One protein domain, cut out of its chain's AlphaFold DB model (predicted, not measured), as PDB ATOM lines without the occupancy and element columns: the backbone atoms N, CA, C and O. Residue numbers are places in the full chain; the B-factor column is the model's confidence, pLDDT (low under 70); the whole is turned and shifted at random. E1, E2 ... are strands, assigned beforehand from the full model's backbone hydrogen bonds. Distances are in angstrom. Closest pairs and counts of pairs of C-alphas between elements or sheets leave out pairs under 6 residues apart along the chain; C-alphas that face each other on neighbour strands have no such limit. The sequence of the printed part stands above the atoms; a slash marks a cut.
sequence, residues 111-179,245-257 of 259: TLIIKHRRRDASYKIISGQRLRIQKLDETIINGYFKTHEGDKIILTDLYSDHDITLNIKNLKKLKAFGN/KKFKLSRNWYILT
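Overview. This is residues 111 to 179 and 245 to 257 of the 259 residues of an uncharacterized protein of Bacteroidetes bacterium (UniProt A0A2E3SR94). A small sandwich of two unequal sheets: the five-stranded sheet E6 E5 E4 E3 E7 is strongly twisted and curled, with its long strand E4 bending by 90 degrees, and the three-stranded sheet E2 E1 E8 faces it with its strands crossed over those of the larger sheet. The turn between E1 and E2 lies at one end of the longest axis and the turn between E5 and E6 at the other. The printed part has 82 residues, with no named helix and eight strands in the order E1 to E8. Both sheets are antiparallel throughout, and the class is all strand. The whole is compact, with a radius of gyration of the C-alphas of 11.6 A and spans of 37 by 26 by 24 A.

Along the chain. E1 takes residues 111 to 116 and is 16.2 A long, beginning with the C-alpha of Thr 111 at (323.409, 275.500, 228.335). E2, residues 122 to 126, measures 13.1 A. E3 follows at residues 130 to 135, 16.2 A. E4, residues 140 to 149, is the longest strand with 10 residues; it measures 21.0 A and bends at Tyr 144, whose C-alpha stands at (311.565, 270.975, 229.502). E5 holds residues 152 to 157, 15.1 A, and E6 residues 163 to 167, 13.4 A. E7, residues 171 to 177, spans 16.8 A. E8, residues 253 to 256, is the shortest at 9.6 A and ends with C-alpha 256 at (326.276, 283.045, 233.900).

Arrangement. In the larger sheet, E3, E4, E5 and E6 form a meander, each strand the antiparallel neighbour of the one before; E3 and E4, E4 and E5, and E5 and E6 are hairpins. Between E3 and E4, N 131 and O 143 are 2.7 A apart, within hydrogen-bond range. E5 and E4 run at 128 degrees to each other, with N 156 and O 144 at 2.8 A. E6, an edge strand, runs at 149 degrees to E5, with N 164 and O 155 at 2.7 A. E7, the other edge strand, is beside E3 at 166 degrees, with N 175 and O 132 at 2.8 A. E6 and E7 meet only through their link. From edge to edge of this sheet the strands' lines turn by 131 degrees. In the smaller sheet E1 is the inner strand: E2 and E1 are a hairpin at 162 degrees, with N 123 and O 114 at 2.8 A, and E8 runs at 139 degrees to E1, with N 256 and O 113 at 2.8 A. The two sheets form a sandwich, two sheets face to face; the parts that face each other are 9.1 A centre to centre, and their strands stand at 46 degrees. The closest C-alphas of E1 and E4 are those of Leu 112 and His 148, 6.6 A apart; those of E2 and E7 are Ile 125 and Ala 176, 7.0 A apart. E3 and E8 are apart, and E1 and E5 only just so, with 8.3 A between their closest C-alphas.

Size, cuts and confidence. The two C-alphas farthest apart are those of Arg 118 and Ser 160, at 36.7 A. Residues 180 to 244 are cut out, and C-alphas 179 and 245 stand 11.3 A apart across the cut. Just after it, residues 245 to 246 pair antiparallel with residues 175 to 176 of E7. The links that are printed whole, from E1 to E2 through E6 to E7, are tight; the link E7 to E8 runs across the cut. The mean pLDDT of the printed part is 72.5, and 27 residues are under 70, among them 116 to 121, 160 to 162, 177 to 179 and 245 to 257.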
ATOM      1  N   THR A 111     322.989 275.841 226.986       68.06
ATOM      2  CA  THR A 111     323.409 275.500 228.335       68.06
ATOM      3  C   THR A 111     323.157 276.686 229.240       68.06
ATOM      4  O   THR A 111     323.856 277.689 229.193       68.06
ATOM      5  N   LEU A 112     322.212 276.521 230.150       74.00
ATOM      6  CA  LEU A 112     322.019 277.428 231.260       74.00
ATOM      7  C   LEU A 112     322.979 277.056 232.395       74.00
ATOM      8  O   LEU A 112     322.854 275.994 233.007       74.00
ATOM      9  N   ILE A 113     323.918 277.949 232.712       78.50
ATOM     10  CA  ILE A 113     324.774 277.821 233.896       78.50
ATOM     11  C   ILE A 113     324.251 278.760 234.983       78.50
ATOM     12  O   ILE A 113     324.329 279.977 234.861       78.50
ATOM     13  N   ILE A 114     323.738 278.204 236.079       76.50
ATOM     14  CA  ILE A 114     323.315 278.977 237.252       76.50
ATOM     15  C   ILE A 114     324.407 278.887 238.317       76.50
ATOM     16  O   ILE A 114     324.688 277.797 238.820       76.50
ATOM     17  N   LYS A 115     325.004 280.017 238.703       73.38
ATOM     18  CA  LYS A 115     326.054 280.079 239.730       73.38
ATOM     19  C   LYS A 115     325.546 280.719 241.013       73.38
ATOM     20  O   LYS A 115     324.727 281.639 241.004       73.38
ATOM     21  N   HIS A 116     326.034 280.222 242.143       66.00
ATOM     22  CA  HIS A 116     325.794 280.832 243.441       66.00
ATOM     23  C   HIS A 116     326.788 281.971 243.698       66.00
ATOM     24  O   HIS A 116     327.989 281.828 243.503       66.00
ATOM     25  N   ARG A 117     326.307 283.104 244.208       66.38
ATOM     26  CA  ARG A 117     327.103 284.325 244.430       66.38
ATOM     27  C   ARG A 117     328.113 284.220 245.570       66.38
ATOM     28  O   ARG A 117     329.106 284.928 245.560       66.38
ATOM     29  N   ARG A 118     327.846 283.371 246.568       64.69
ATOM     30  CA  ARG A 118     328.660 283.252 247.800       64.69
ATOM     31  C   ARG A 118     329.338 281.897 247.984       64.69
ATOM     32  O   ARG A 118     329.952 281.660 249.013       64.69
ATOM     33  N   ARG A 119     329.124 280.955 247.067       68.56
ATOM     34  CA  ARG A 119     329.685 279.600 247.150       68.56
ATOM     35  C   ARG A 119     330.206 279.233 245.781       68.56
ATOM     36  O   ARG A 119     329.583 279.619 244.796       68.56
ATOM     37  N   ASP A 120     331.262 278.439 245.739       67.38
ATOM     38  CA  ASP A 120     331.731 277.843 244.495       67.38
ATOM     39  C   ASP A 120     330.826 276.667 244.097       67.38
ATOM     40  O   ASP A 120     331.155 275.492 244.211       67.38
ATOM     41  N   ALA A 121     329.582 277.006 243.766       65.25
ATOM     42  CA  ALA A 121     328.560 276.071 243.342       65.25
ATOM     43  C   ALA A 121     327.954 276.587 242.040       65.25
ATOM     44  O   ALA A 121     327.383 277.681 242.001       65.25
ATOM     45  N   SER A 122     328.062 275.784 240.988       70.19
ATOM     46  CA  SER A 122     327.433 276.017 239.695       70.19
ATOM     47  C   SER A 122     326.541 274.836 239.324       70.19
ATOM     48  O   SER A 122     326.789 273.686 239.701       70.19
ATOM     49  N   TYR A 123     325.471 275.128 238.595       70.50
ATOM     50  CA  TYR A 123     324.587 274.130 238.022       70.50
ATOM     51  C   TYR A 123     324.481 274.342 236.531       70.50
ATOM     52  O   TYR A 123     324.079 275.407 236.082       70.50
ATOM     53  N   LYS A 124     324.831 273.294 235.795       74.56
ATOM     54  CA  LYS A 124     324.697 273.219 234.351       74.56
ATOM     55  C   LYS A 124     323.366 272.548 234.024       74.56
ATOM     56  O   LYS A 124     323.111 271.440 234.497       74.56
ATOM     57  N   ILE A 125     322.534 273.229 233.254       74.75
ATOM     58  CA  ILE A 125     321.257 272.743 232.737       74.75
ATOM     59  C   ILE A 125     321.349 272.817 231.221       74.75
ATOM     60  O   ILE A 125     321.780 273.834 230.692       74.75
ATOM     61  N   ILE A 126     320.972 271.751 230.530       71.69
ATOM     62  CA  ILE A 126     321.099 271.655 229.071       71.69
ATOM     63  C   ILE A 126     319.701 271.596 228.458       71.69
ATOM     64  O   ILE A 126     318.782 271.051 229.078       71.69
ATOM     65  N   SER A 127     319.522 272.180 227.273       70.12
ATOM     66  CA  SER A 127     318.261 272.135 226.526       70.12
ATOM     67  C   SER A 127     317.717 270.701 226.412       70.12
ATOM     68  O   SER A 127     318.472 269.732 226.336       70.12
ATOM     69  N   GLY A 128     316.399 270.547 226.520       65.06
ATOM     70  CA  GLY A 128     315.691 269.267 226.617       65.06
ATOM     71  C   GLY A 128     315.657 268.646 228.021       65.06
ATOM     72  O   GLY A 128     314.930 267.677 228.251       65.06
ATOM     73  N   GLN A 129     316.392 269.180 229.003       70.56
ATOM     74  CA  GLN A 129     316.383 268.640 230.363       70.56
ATOM     75  C   GLN A 129     315.083 268.997 231.097       70.56
ATOM     76  O   GLN A 129     314.644 270.148 231.109       70.56
ATOM     77  N   ARG A 130     314.461 268.013 231.758       73.06
ATOM     78  CA  ARG A 130     313.230 268.247 232.523       73.06
ATOM     79  C   ARG A 130     313.536 269.064 233.772       73.06
ATOM     80  O   ARG A 130     314.378 268.682 234.585       73.06
ATOM     81  N   LEU A 131     312.785 270.133 233.973       80.44
ATOM     82  CA  LEU A 131     312.852 271.005 235.130       80.44
ATOM     83  C   LEU A 131     311.548 270.957 235.934       80.44
ATOM     84  O   LEU A 131     310.449 270.936 235.385       80.44
ATOM     85  N   ARG A 132     311.680 270.986 237.263       83.31
ATOM     86  CA  ARG A 132     310.605 271.361 238.192       83.31
ATOM     87  C   ARG A 132     311.016 272.632 238.903       83.31
ATOM     88  O   ARG A 132     311.989 272.631 239.663       83.31
ATOM     89  N   ILE A 133     310.254 273.686 238.681       85.06
ATOM     90  CA  ILE A 133     310.508 275.017 239.208       85.06
ATOM     91  C   ILE A 133     309.402 275.375 240.194       85.06
ATOM     92  O   ILE A 133     308.233 275.109 239.952       85.06
ATOM     93  N   GLN A 134     309.784 275.940 241.331       83.56
ATOM     94  CA  GLN A 134     308.879 276.523 242.314       83.56
ATOM     95  C   GLN A 134     309.140 278.024 242.321       83.56
ATOM     96  O   GLN A 134     310.283 278.447 242.534       83.56
ATOM     97  N   LYS A 135     308.106 278.816 242.074       86.38
ATOM     98  CA  LYS A 135     308.149 280.275 242.157       86.38
ATOM     99  C   LYS A 135     308.103 280.745 243.617       86.38
ATOM    100  O   LYS A 135     307.884 279.954 244.536       86.38
ATOM    101  N   LEU A 136     308.363 282.036 243.831       83.19
ATOM    102  CA  LEU A 136     308.235 282.679 245.146       83.19
ATOM    103  C   LEU A 136     306.797 282.652 245.685       83.19
ATOM    104  O   LEU A 136     306.627 282.555 246.893       83.19
ATOM    105  N   ASP A 137     305.797 282.666 244.803       87.75
ATOM    106  CA  ASP A 137     304.364 282.537 245.118       87.75
ATOM    107  C   ASP A 137     303.917 281.079 245.374       87.75
ATOM    108  O   ASP A 137     302.730 280.775 245.362       87.75
ATOM    109  N   GLU A 138     304.870 280.162 245.578       83.88
ATOM    110  CA  GLU A 138     304.677 278.712 245.735       83.88
ATOM    111  C   GLU A 138     304.149 277.963 244.499       83.88
ATOM    112  O   GLU A 138     304.076 276.731 244.533       83.88
ATOM    113  N   THR A 139     303.877 278.643 243.381       87.12
ATOM    114  CA  THR A 139     303.429 277.987 242.146       87.12
ATOM    115  C   THR A 139     304.502 277.036 241.625       87.12
ATOM    116  O   THR A 139     305.687 277.382 241.540       87.12
ATOM    117  N   ILE A 140     304.090 275.827 241.240       87.19
ATOM    118  CA  ILE A 140     304.983 274.792 240.718       87.19
ATOM    119  C   ILE A 140     304.785 274.656 239.213       87.19
ATOM    120  O   ILE A 140     303.685 274.384 238.750       87.19
ATOM    121  N   ILE A 141     305.878 274.772 238.466       84.06
ATOM    122  CA  ILE A 141     305.922 274.614 237.013       84.06
ATOM    123  C   ILE A 141     306.797 273.409 236.689       84.06
ATOM    124  O   ILE A 141     307.873 273.235 237.268       84.06
ATOM    125  N   ASN A 142     306.330 272.567 235.773       80.62
ATOM    126  CA  ASN A 142     307.089 271.433 235.263       80.62
ATOM    127  C   ASN A 142     307.194 271.576 233.751       80.62
ATOM    128  O   ASN A 142     306.178 271.676 233.080       80.62
ATOM    129  N   GLY A 143     308.407 271.541 233.220       79.06
ATOM    130  CA  GLY A 143     308.616 271.693 231.786       79.06
ATOM    131  C   GLY A 143     309.991 271.216 231.364       79.06
ATOM    132  O   GLY A 143     310.806 270.826 232.203       79.06
ATOM    133  N   TYR A 144     310.251 271.238 230.068       78.25
ATOM    134  CA  TYR A 144     311.565 270.975 229.502       78.25
ATOM    135  C   TYR A 144     312.285 272.297 229.275       78.25
ATOM    136  O   TYR A 144     311.702 273.237 228.745       78.25
ATOM    137  N   PHE A 145     313.535 272.397 229.720       80.12
ATOM    138  CA  PHE A 145     314.341 273.580 229.452       80.12
ATOM    139  C   PHE A 145     314.561 273.715 227.948       80.12
ATOM    140  O   PHE A 145     315.010 272.764 227.320       80.12
ATOM    141  N   LYS A 146     314.243 274.878 227.383       74.94
ATOM    142  CA  LYS A 146     314.401 275.142 225.952       74.94
ATOM    143  C   LYS A 146     315.636 275.996 225.697       74.94
ATOM    144  O   LYS A 146     316.523 275.585 224.958       74.94
ATOM    145  N   THR A 147     315.697 277.163 226.333       78.88
ATOM    146  CA  THR A 147     316.769 278.160 226.170       78.88
ATOM    147  C   THR A 147     316.689 279.207 227.294       78.88
ATOM    148  O   THR A 147     315.769 279.177 228.119       78.88
ATOM    149  N   HIS A 148     317.638 280.141 227.357       82.19
ATOM    150  CA  HIS A 148     317.596 281.293 228.254       82.19
ATOM    151  C   HIS A 148     317.948 282.591 227.513       82.19
ATOM    152  O   HIS A 148     318.725 282.595 226.562       82.19
ATOM    153  N   GLU A 149     317.393 283.706 227.975       76.88
ATOM    154  CA  GLU A 149     317.643 285.040 227.424       76.88
ATOM    155  C   GLU A 149     317.894 286.013 228.581       76.88
ATOM    156  O   GLU A 149     316.985 286.355 229.344       76.88
ATOM    157  N   GLY A 150     319.157 286.407 228.766       76.44
ATOM    158  CA  GLY A 150     319.592 287.161 229.944       76.44
ATOM    159  C   GLY A 150     319.220 286.440 231.247       76.44
ATOM    160  O   GLY A 150     319.592 285.286 231.450       76.44
ATOM    161  N   ASP A 151     318.437 287.111 232.101       78.69
ATOM    162  CA  ASP A 151     317.925 286.594 233.385       78.69
ATOM    163  C   ASP A 151     316.657 285.712 233.251       78.69
ATOM    164  O   ASP A 151     316.078 285.282 234.259       78.69
ATOM    165  N   LYS A 152     316.166 285.474 232.028       83.50
ATOM    166  CA  LYS A 152     314.937 284.712 231.771       83.50
ATOM    167  C   LYS A 152     315.253 283.288 231.326       83.50
ATOM    168  O   LYS A 152     316.102 283.063 230.475       83.50
ATOM    169  N   ILE A 153     314.511 282.332 231.866       85.38
ATOM    170  CA  ILE A 153     314.537 280.914 231.518       85.38
ATOM    171  C   ILE A 153     313.281 280.617 230.703       85.38
ATOM    172  O   ILE A 153     312.177 280.920 231.158       85.38
ATOM    173  N   ILE A 154     313.440 280.010 229.531       83.19
ATOM    174  CA  ILE A 154     312.337 279.595 228.664       83.19
ATOM    175  C   ILE A 154     312.209 278.075 228.737       83.19
ATOM    176  O   ILE A 154     313.189 277.331 228.612       83.19
ATOM    177  N   LEU A 155     310.990 277.616 228.988       85.00
ATOM    178  CA  LEU A 155     310.640 276.217 229.199       85.00
ATOM    179  C   LEU A 155     309.484 275.862 228.280       85.00
ATOM    180  O   LEU A 155     308.596 276.687 228.125       85.00
ATOM    181  N   THR A 156     309.414 274.636 227.792       76.00
ATOM    182  CA  THR A 156     308.183 274.099 227.202       76.00
ATOM    183  C   THR A 156     307.417 273.352 228.289       76.00
ATOM    184  O   THR A 156     307.969 272.451 228.933       76.00
ATOM    185  N   ASP A 157     306.190 273.780 228.575       74.06
ATOM    186  CA  ASP A 157     305.350 273.192 229.617       74.06
ATOM    187  C   ASP A 157     305.038 271.725 229.324       74.06
ATOM    188  O   ASP A 157     304.744 271.346 228.195       74.06
ATOM    189  N   LEU A 158     305.072 270.890 230.363       71.69
ATOM    190  CA  LEU A 158     304.900 269.447 230.197       71.69
ATOM    191  C   LEU A 158     303.479 269.050 229.759       71.69
ATOM    192  O   LEU A 158     303.314 267.964 229.210       71.69
ATOM    193  N   TYR A 159     302.467 269.870 230.053       73.00
ATOM    194  CA  TYR A 159     301.058 269.505 229.868       73.00
ATOM    195  C   TYR A 159     300.396 270.220 228.695       73.00
ATOM    196  O   TYR A 159     299.464 269.680 228.110       73.00
ATOM    197  N   SER A 160     300.852 271.430 228.381       65.38
ATOM    198  CA  SER A 160     300.242 272.280 227.354       65.38
ATOM    199  C   SER A 160     301.096 272.460 226.101       65.38
ATOM    200  O   SER A 160     300.621 273.067 225.149       65.38
ATOM    201  N   ASP A 161     302.340 271.966 226.099       65.69
ATOM    202  CA  ASP A 161     303.317 272.146 225.010       65.69
ATOM    203  C   ASP A 161     303.541 273.624 224.616       65.69
ATOM    204  O   ASP A 161     304.027 273.970 223.541       65.69
ATOM    205  N   HIS A 162     303.173 274.537 225.518       66.81
ATOM    206  CA  HIS A 162     303.350 275.969 225.364       66.81
ATOM    207  C   HIS A 162     304.637 276.428 226.038       66.81
ATOM    208  O   HIS A 162     305.018 275.951 227.112       66.81
ATOM    209  N   ASP A 163     305.293 277.411 225.426       75.81
ATOM    210  CA  ASP A 163     306.491 278.004 225.997       75.81
ATOM    211  C   ASP A 163     306.137 278.936 227.169       75.81
ATOM    212  O   ASP A 163     305.370 279.892 227.042       75.81
ATOM    213  N   ILE A 164     306.755 278.691 228.322       83.81
ATOM    214  CA  ILE A 164     306.664 279.499 229.533       83.81
ATOM    215  C   ILE A 164     308.000 280.204 229.754       83.81
ATOM    216  O   ILE A 164     309.045 279.573 229.913       83.81
ATOM    217  N   THR A 165     307.950 281.532 229.845       88.12
ATOM    218  CA  THR A 165     309.115 282.360 230.176       88.12
ATOM    219  C   THR A 165     309.096 282.748 231.652       88.12
ATOM    220  O   THR A 165     308.128 283.330 232.139       88.12
ATOM    221  N   LEU A 166     310.175 282.451 232.379       86.62
ATOM    222  CA  LEU A 166     310.313 282.705 233.813       86.62
ATOM    223  C   LEU A 166     311.548 283.547 234.120       86.62
ATOM    224  O   LEU A 166     312.646 283.223 233.691       86.62
ATOM    225  N   ASN A 167     311.402 284.584 234.941       84.69
ATOM    226  CA  ASN A 167     312.552 285.327 235.456       84.69
ATOM    227  C   ASN A 167     313.205 284.559 236.616       84.69
ATOM    228  O   ASN A 167     312.509 284.203 237.574       84.69
ATOM    229  N   ILE A 168     314.525 284.348 236.571       82.00
ATOM    230  CA  ILE A 168     315.257 283.599 237.605       82.00
ATOM    231  C   ILE A 168     315.111 284.212 239.006       82.00
ATOM    232  O   ILE A 168     315.062 283.483 239.998       82.00
ATOM    233  N   LYS A 169     314.949 285.541 239.098       80.69
ATOM    234  CA  LYS A 169     314.756 286.269 240.366       80.69
ATOM    235  C   LYS A 169     313.452 285.894 241.074       80.69
ATOM    236  O   LYS A 169     313.369 286.009 242.295       80.69
ATOM    237  N   ASN A 170     312.467 285.396 240.327       82.12
ATOM    238  CA  ASN A 170     311.161 284.992 240.847       82.12
ATOM    239  C   ASN A 170     311.112 283.506 241.237       82.12
ATOM    240  O   ASN A 170     310.042 282.989 241.570       82.12
ATOM    241  N   LEU A 171     312.246 282.800 241.188       82.19
ATOM    242  CA  LEU A 171     312.319 281.374 241.476       82.19
ATOM    243  C   LEU A 171     312.776 281.120 242.914       82.19
ATOM    244  O   LEU A 171     313.834 281.566 243.351       82.19
ATOM    245  N   LYS A 172     311.989 280.326 243.638       77.88
ATOM    246  CA  LYS A 172     312.297 279.799 244.976       77.88
ATOM    247  C   LYS A 172     313.028 278.458 244.912       77.88
ATOM    248  O   LYS A 172     313.732 278.045 245.834       77.88
ATOM    249  N   LYS A 173     312.813 277.687 243.850       76.44
ATOM    250  CA  LYS A 173     313.411 276.360 243.702       76.44
ATOM    251  C   LYS A 173     313.509 275.981 242.243       76.44
ATOM    252  O   LYS A 173     312.575 276.211 241.492       76.44
ATOM    253  N   LEU A 174     314.592 275.313 241.877       80.69
ATOM    254  CA  LEU A 174     314.718 274.647 240.590       80.69
ATOM    255  C   LEU A 174     315.327 273.278 240.835       80.69
ATOM    256  O   LEU A 174     316.262 273.127 241.617       80.69
ATOM    257  N   LYS A 175     314.760 272.261 240.204       74.31
ATOM    258  CA  LYS A 175     315.313 270.913 240.172       74.31
ATOM    259  C   LYS A 175     315.393 270.487 238.722       74.31
ATOM    260  O   LYS A 175     314.372 270.522 238.043       74.31
ATOM    261  N   ALA A 176     316.574 270.072 238.293       73.12
ATOM    262  CA  ALA A 176     316.770 269.462 236.992       73.12
ATOM    263  C   ALA A 176     316.779 267.935 237.144       73.12
ATOM    264  O   ALA A 176     317.335 267.409 238.112       73.12
ATOM    265  N   PHE A 177     316.110 267.237 236.231       63.53
ATOM    266  CA  PHE A 177     315.940 265.787 236.242       63.53
ATOM    267  C   PHE A 177     316.562 265.184 234.984       63.53
ATOM    268  O   PHE A 177     316.228 265.602 233.877       63.53
ATOM    269  N   GLY A 178     317.401 264.161 235.177       53.94
ATOM    270  CA  GLY A 178     318.012 263.380 234.096       53.94
ATOM    271  C   GLY A 178     319.028 264.157 233.253       53.94
ATOM    272  O   GLY A 178     319.218 265.354 233.445       53.94
ATOM    273  N   ASN A 179     319.688 263.466 232.322       51.88
ATOM    274  CA  ASN A 179     320.414 264.089 231.206       51.88
ATOM    275  C   ASN A 179     319.449 264.276 230.018       51.88
ATOM    276  O   ASN A 179     318.588 263.416 229.827       51.88
ATOM    277  N   LYS A 245     318.827 265.382 241.442       40.00
ATOM    278  CA  LYS A 245     319.591 266.356 242.228       40.00
ATOM    279  C   LYS A 245     318.638 267.481 242.663       40.00
ATOM    280  O   LYS A 245     318.180 268.304 241.873       40.00
ATOM    281  N   LYS A 246     318.223 267.457 243.936       36.41
ATOM    282  CA  LYS A 246     317.288 268.435 244.520       36.41
ATOM    283  C   LYS A 246     318.052 269.716 244.882       36.41
ATOM    284  O   LYS A 246     318.890 269.667 245.773       36.41
ATOM    285  N   PHE A 247     317.690 270.868 244.312       45.25
ATOM    286  CA  PHE A 247     318.257 272.166 244.714       45.25
ATOM    287  C   PHE A 247     317.214 273.094 245.329       45.25
ATOM    288  O   PHE A 247     316.024 272.944 245.062       45.25
ATOM    289  N   LYS A 248     317.653 274.010 246.200       46.38
ATOM    290  CA  LYS A 248     316.895 275.173 246.692       46.38
ATOM    291  C   LYS A 248     317.549 276.418 246.091       46.38
ATOM    292  O   LYS A 248     318.710 276.675 246.389       46.38
ATOM    293  N   LEU A 249     316.826 277.148 245.241       48.28
ATOM    294  CA  LEU A 249     317.295 278.430 244.714       48.28
ATOM    295  C   LEU A 249     316.990 279.499 245.768       48.28
ATOM    296  O   LEU A 249     315.873 279.620 246.249       48.28
ATOM    297  N   SER A 250     317.996 280.249 246.185       51.88
ATOM    298  CA  SER A 250     317.820 281.446 247.013       51.88
ATOM    299  C   SER A 250     318.040 282.703 246.162       51.88
ATOM    300  O   SER A 250     318.436 282.611 245.004       51.88
ATOM    301  N   ARG A 251     317.870 283.900 246.736       55.62
ATOM    302  CA  ARG A 251     318.151 285.191 246.064       55.62
ATOM    303  C   ARG A 251     319.613 285.381 245.604       55.62
ATOM    304  O   ARG A 251     319.936 286.390 244.994       55.62
ATOM    305  N   ASN A 252     320.502 284.441 245.923       52.91
ATOM    306  CA  ASN A 252     321.939 284.514 245.660       52.91
ATOM    307  C   ASN A 252     322.374 283.723 244.417       52.91
ATOM    308  O   ASN A 252     323.565 283.468 244.264       52.91
ATOM    309  N   TRP A 253     321.448 283.283 243.571       62.25
ATOM    310  CA  TRP A 253     321.755 282.543 242.345       62.25
ATOM    311  C   TRP A 253     321.537 283.441 241.125       62.25
ATOM    312  O   TRP A 253     320.553 284.177 241.083       62.25
ATOM    313  N   TYR A 254     322.452 283.393 240.158       66.31
ATOM    314  CA  TYR A 254     322.396 284.178 238.921       66.31
ATOM    315  C   TYR A 254     322.802 283.323 237.720       66.31
ATOM    316  O   TYR A 254     323.485 282.307 237.882       66.31
ATOM    317  N   ILE A 255     322.352 283.717 236.530       69.12
ATOM    318  CA  ILE A 255     322.734 283.071 235.274       69.12
ATOM    319  C   ILE A 255     324.104 283.608 234.867       69.12
ATOM    320  O   ILE A 255     324.302 284.817 234.808       69.12
ATOM    321  N   LEU A 256     325.053 282.711 234.616       62.91
ATOM    322  CA  LEU A 256     326.276 283.045 233.900       62.91
ATOM    323  C   LEU A 256     325.912 283.171 232.425       62.91
ATOM    324  O   LEU A 256     325.628 282.173 231.765       62.91
ATOM    325  N   THR A 257     325.879 284.398 231.929       49.44
ATOM    326  CA  THR A 257     325.899 284.669 230.497       49.44
ATOM    327  C   THR A 257     327.343 284.528 230.031       49.44
ATOM    328  O   THR A 257     328.208 285.240 230.538       49.44
TER     329      THR A 257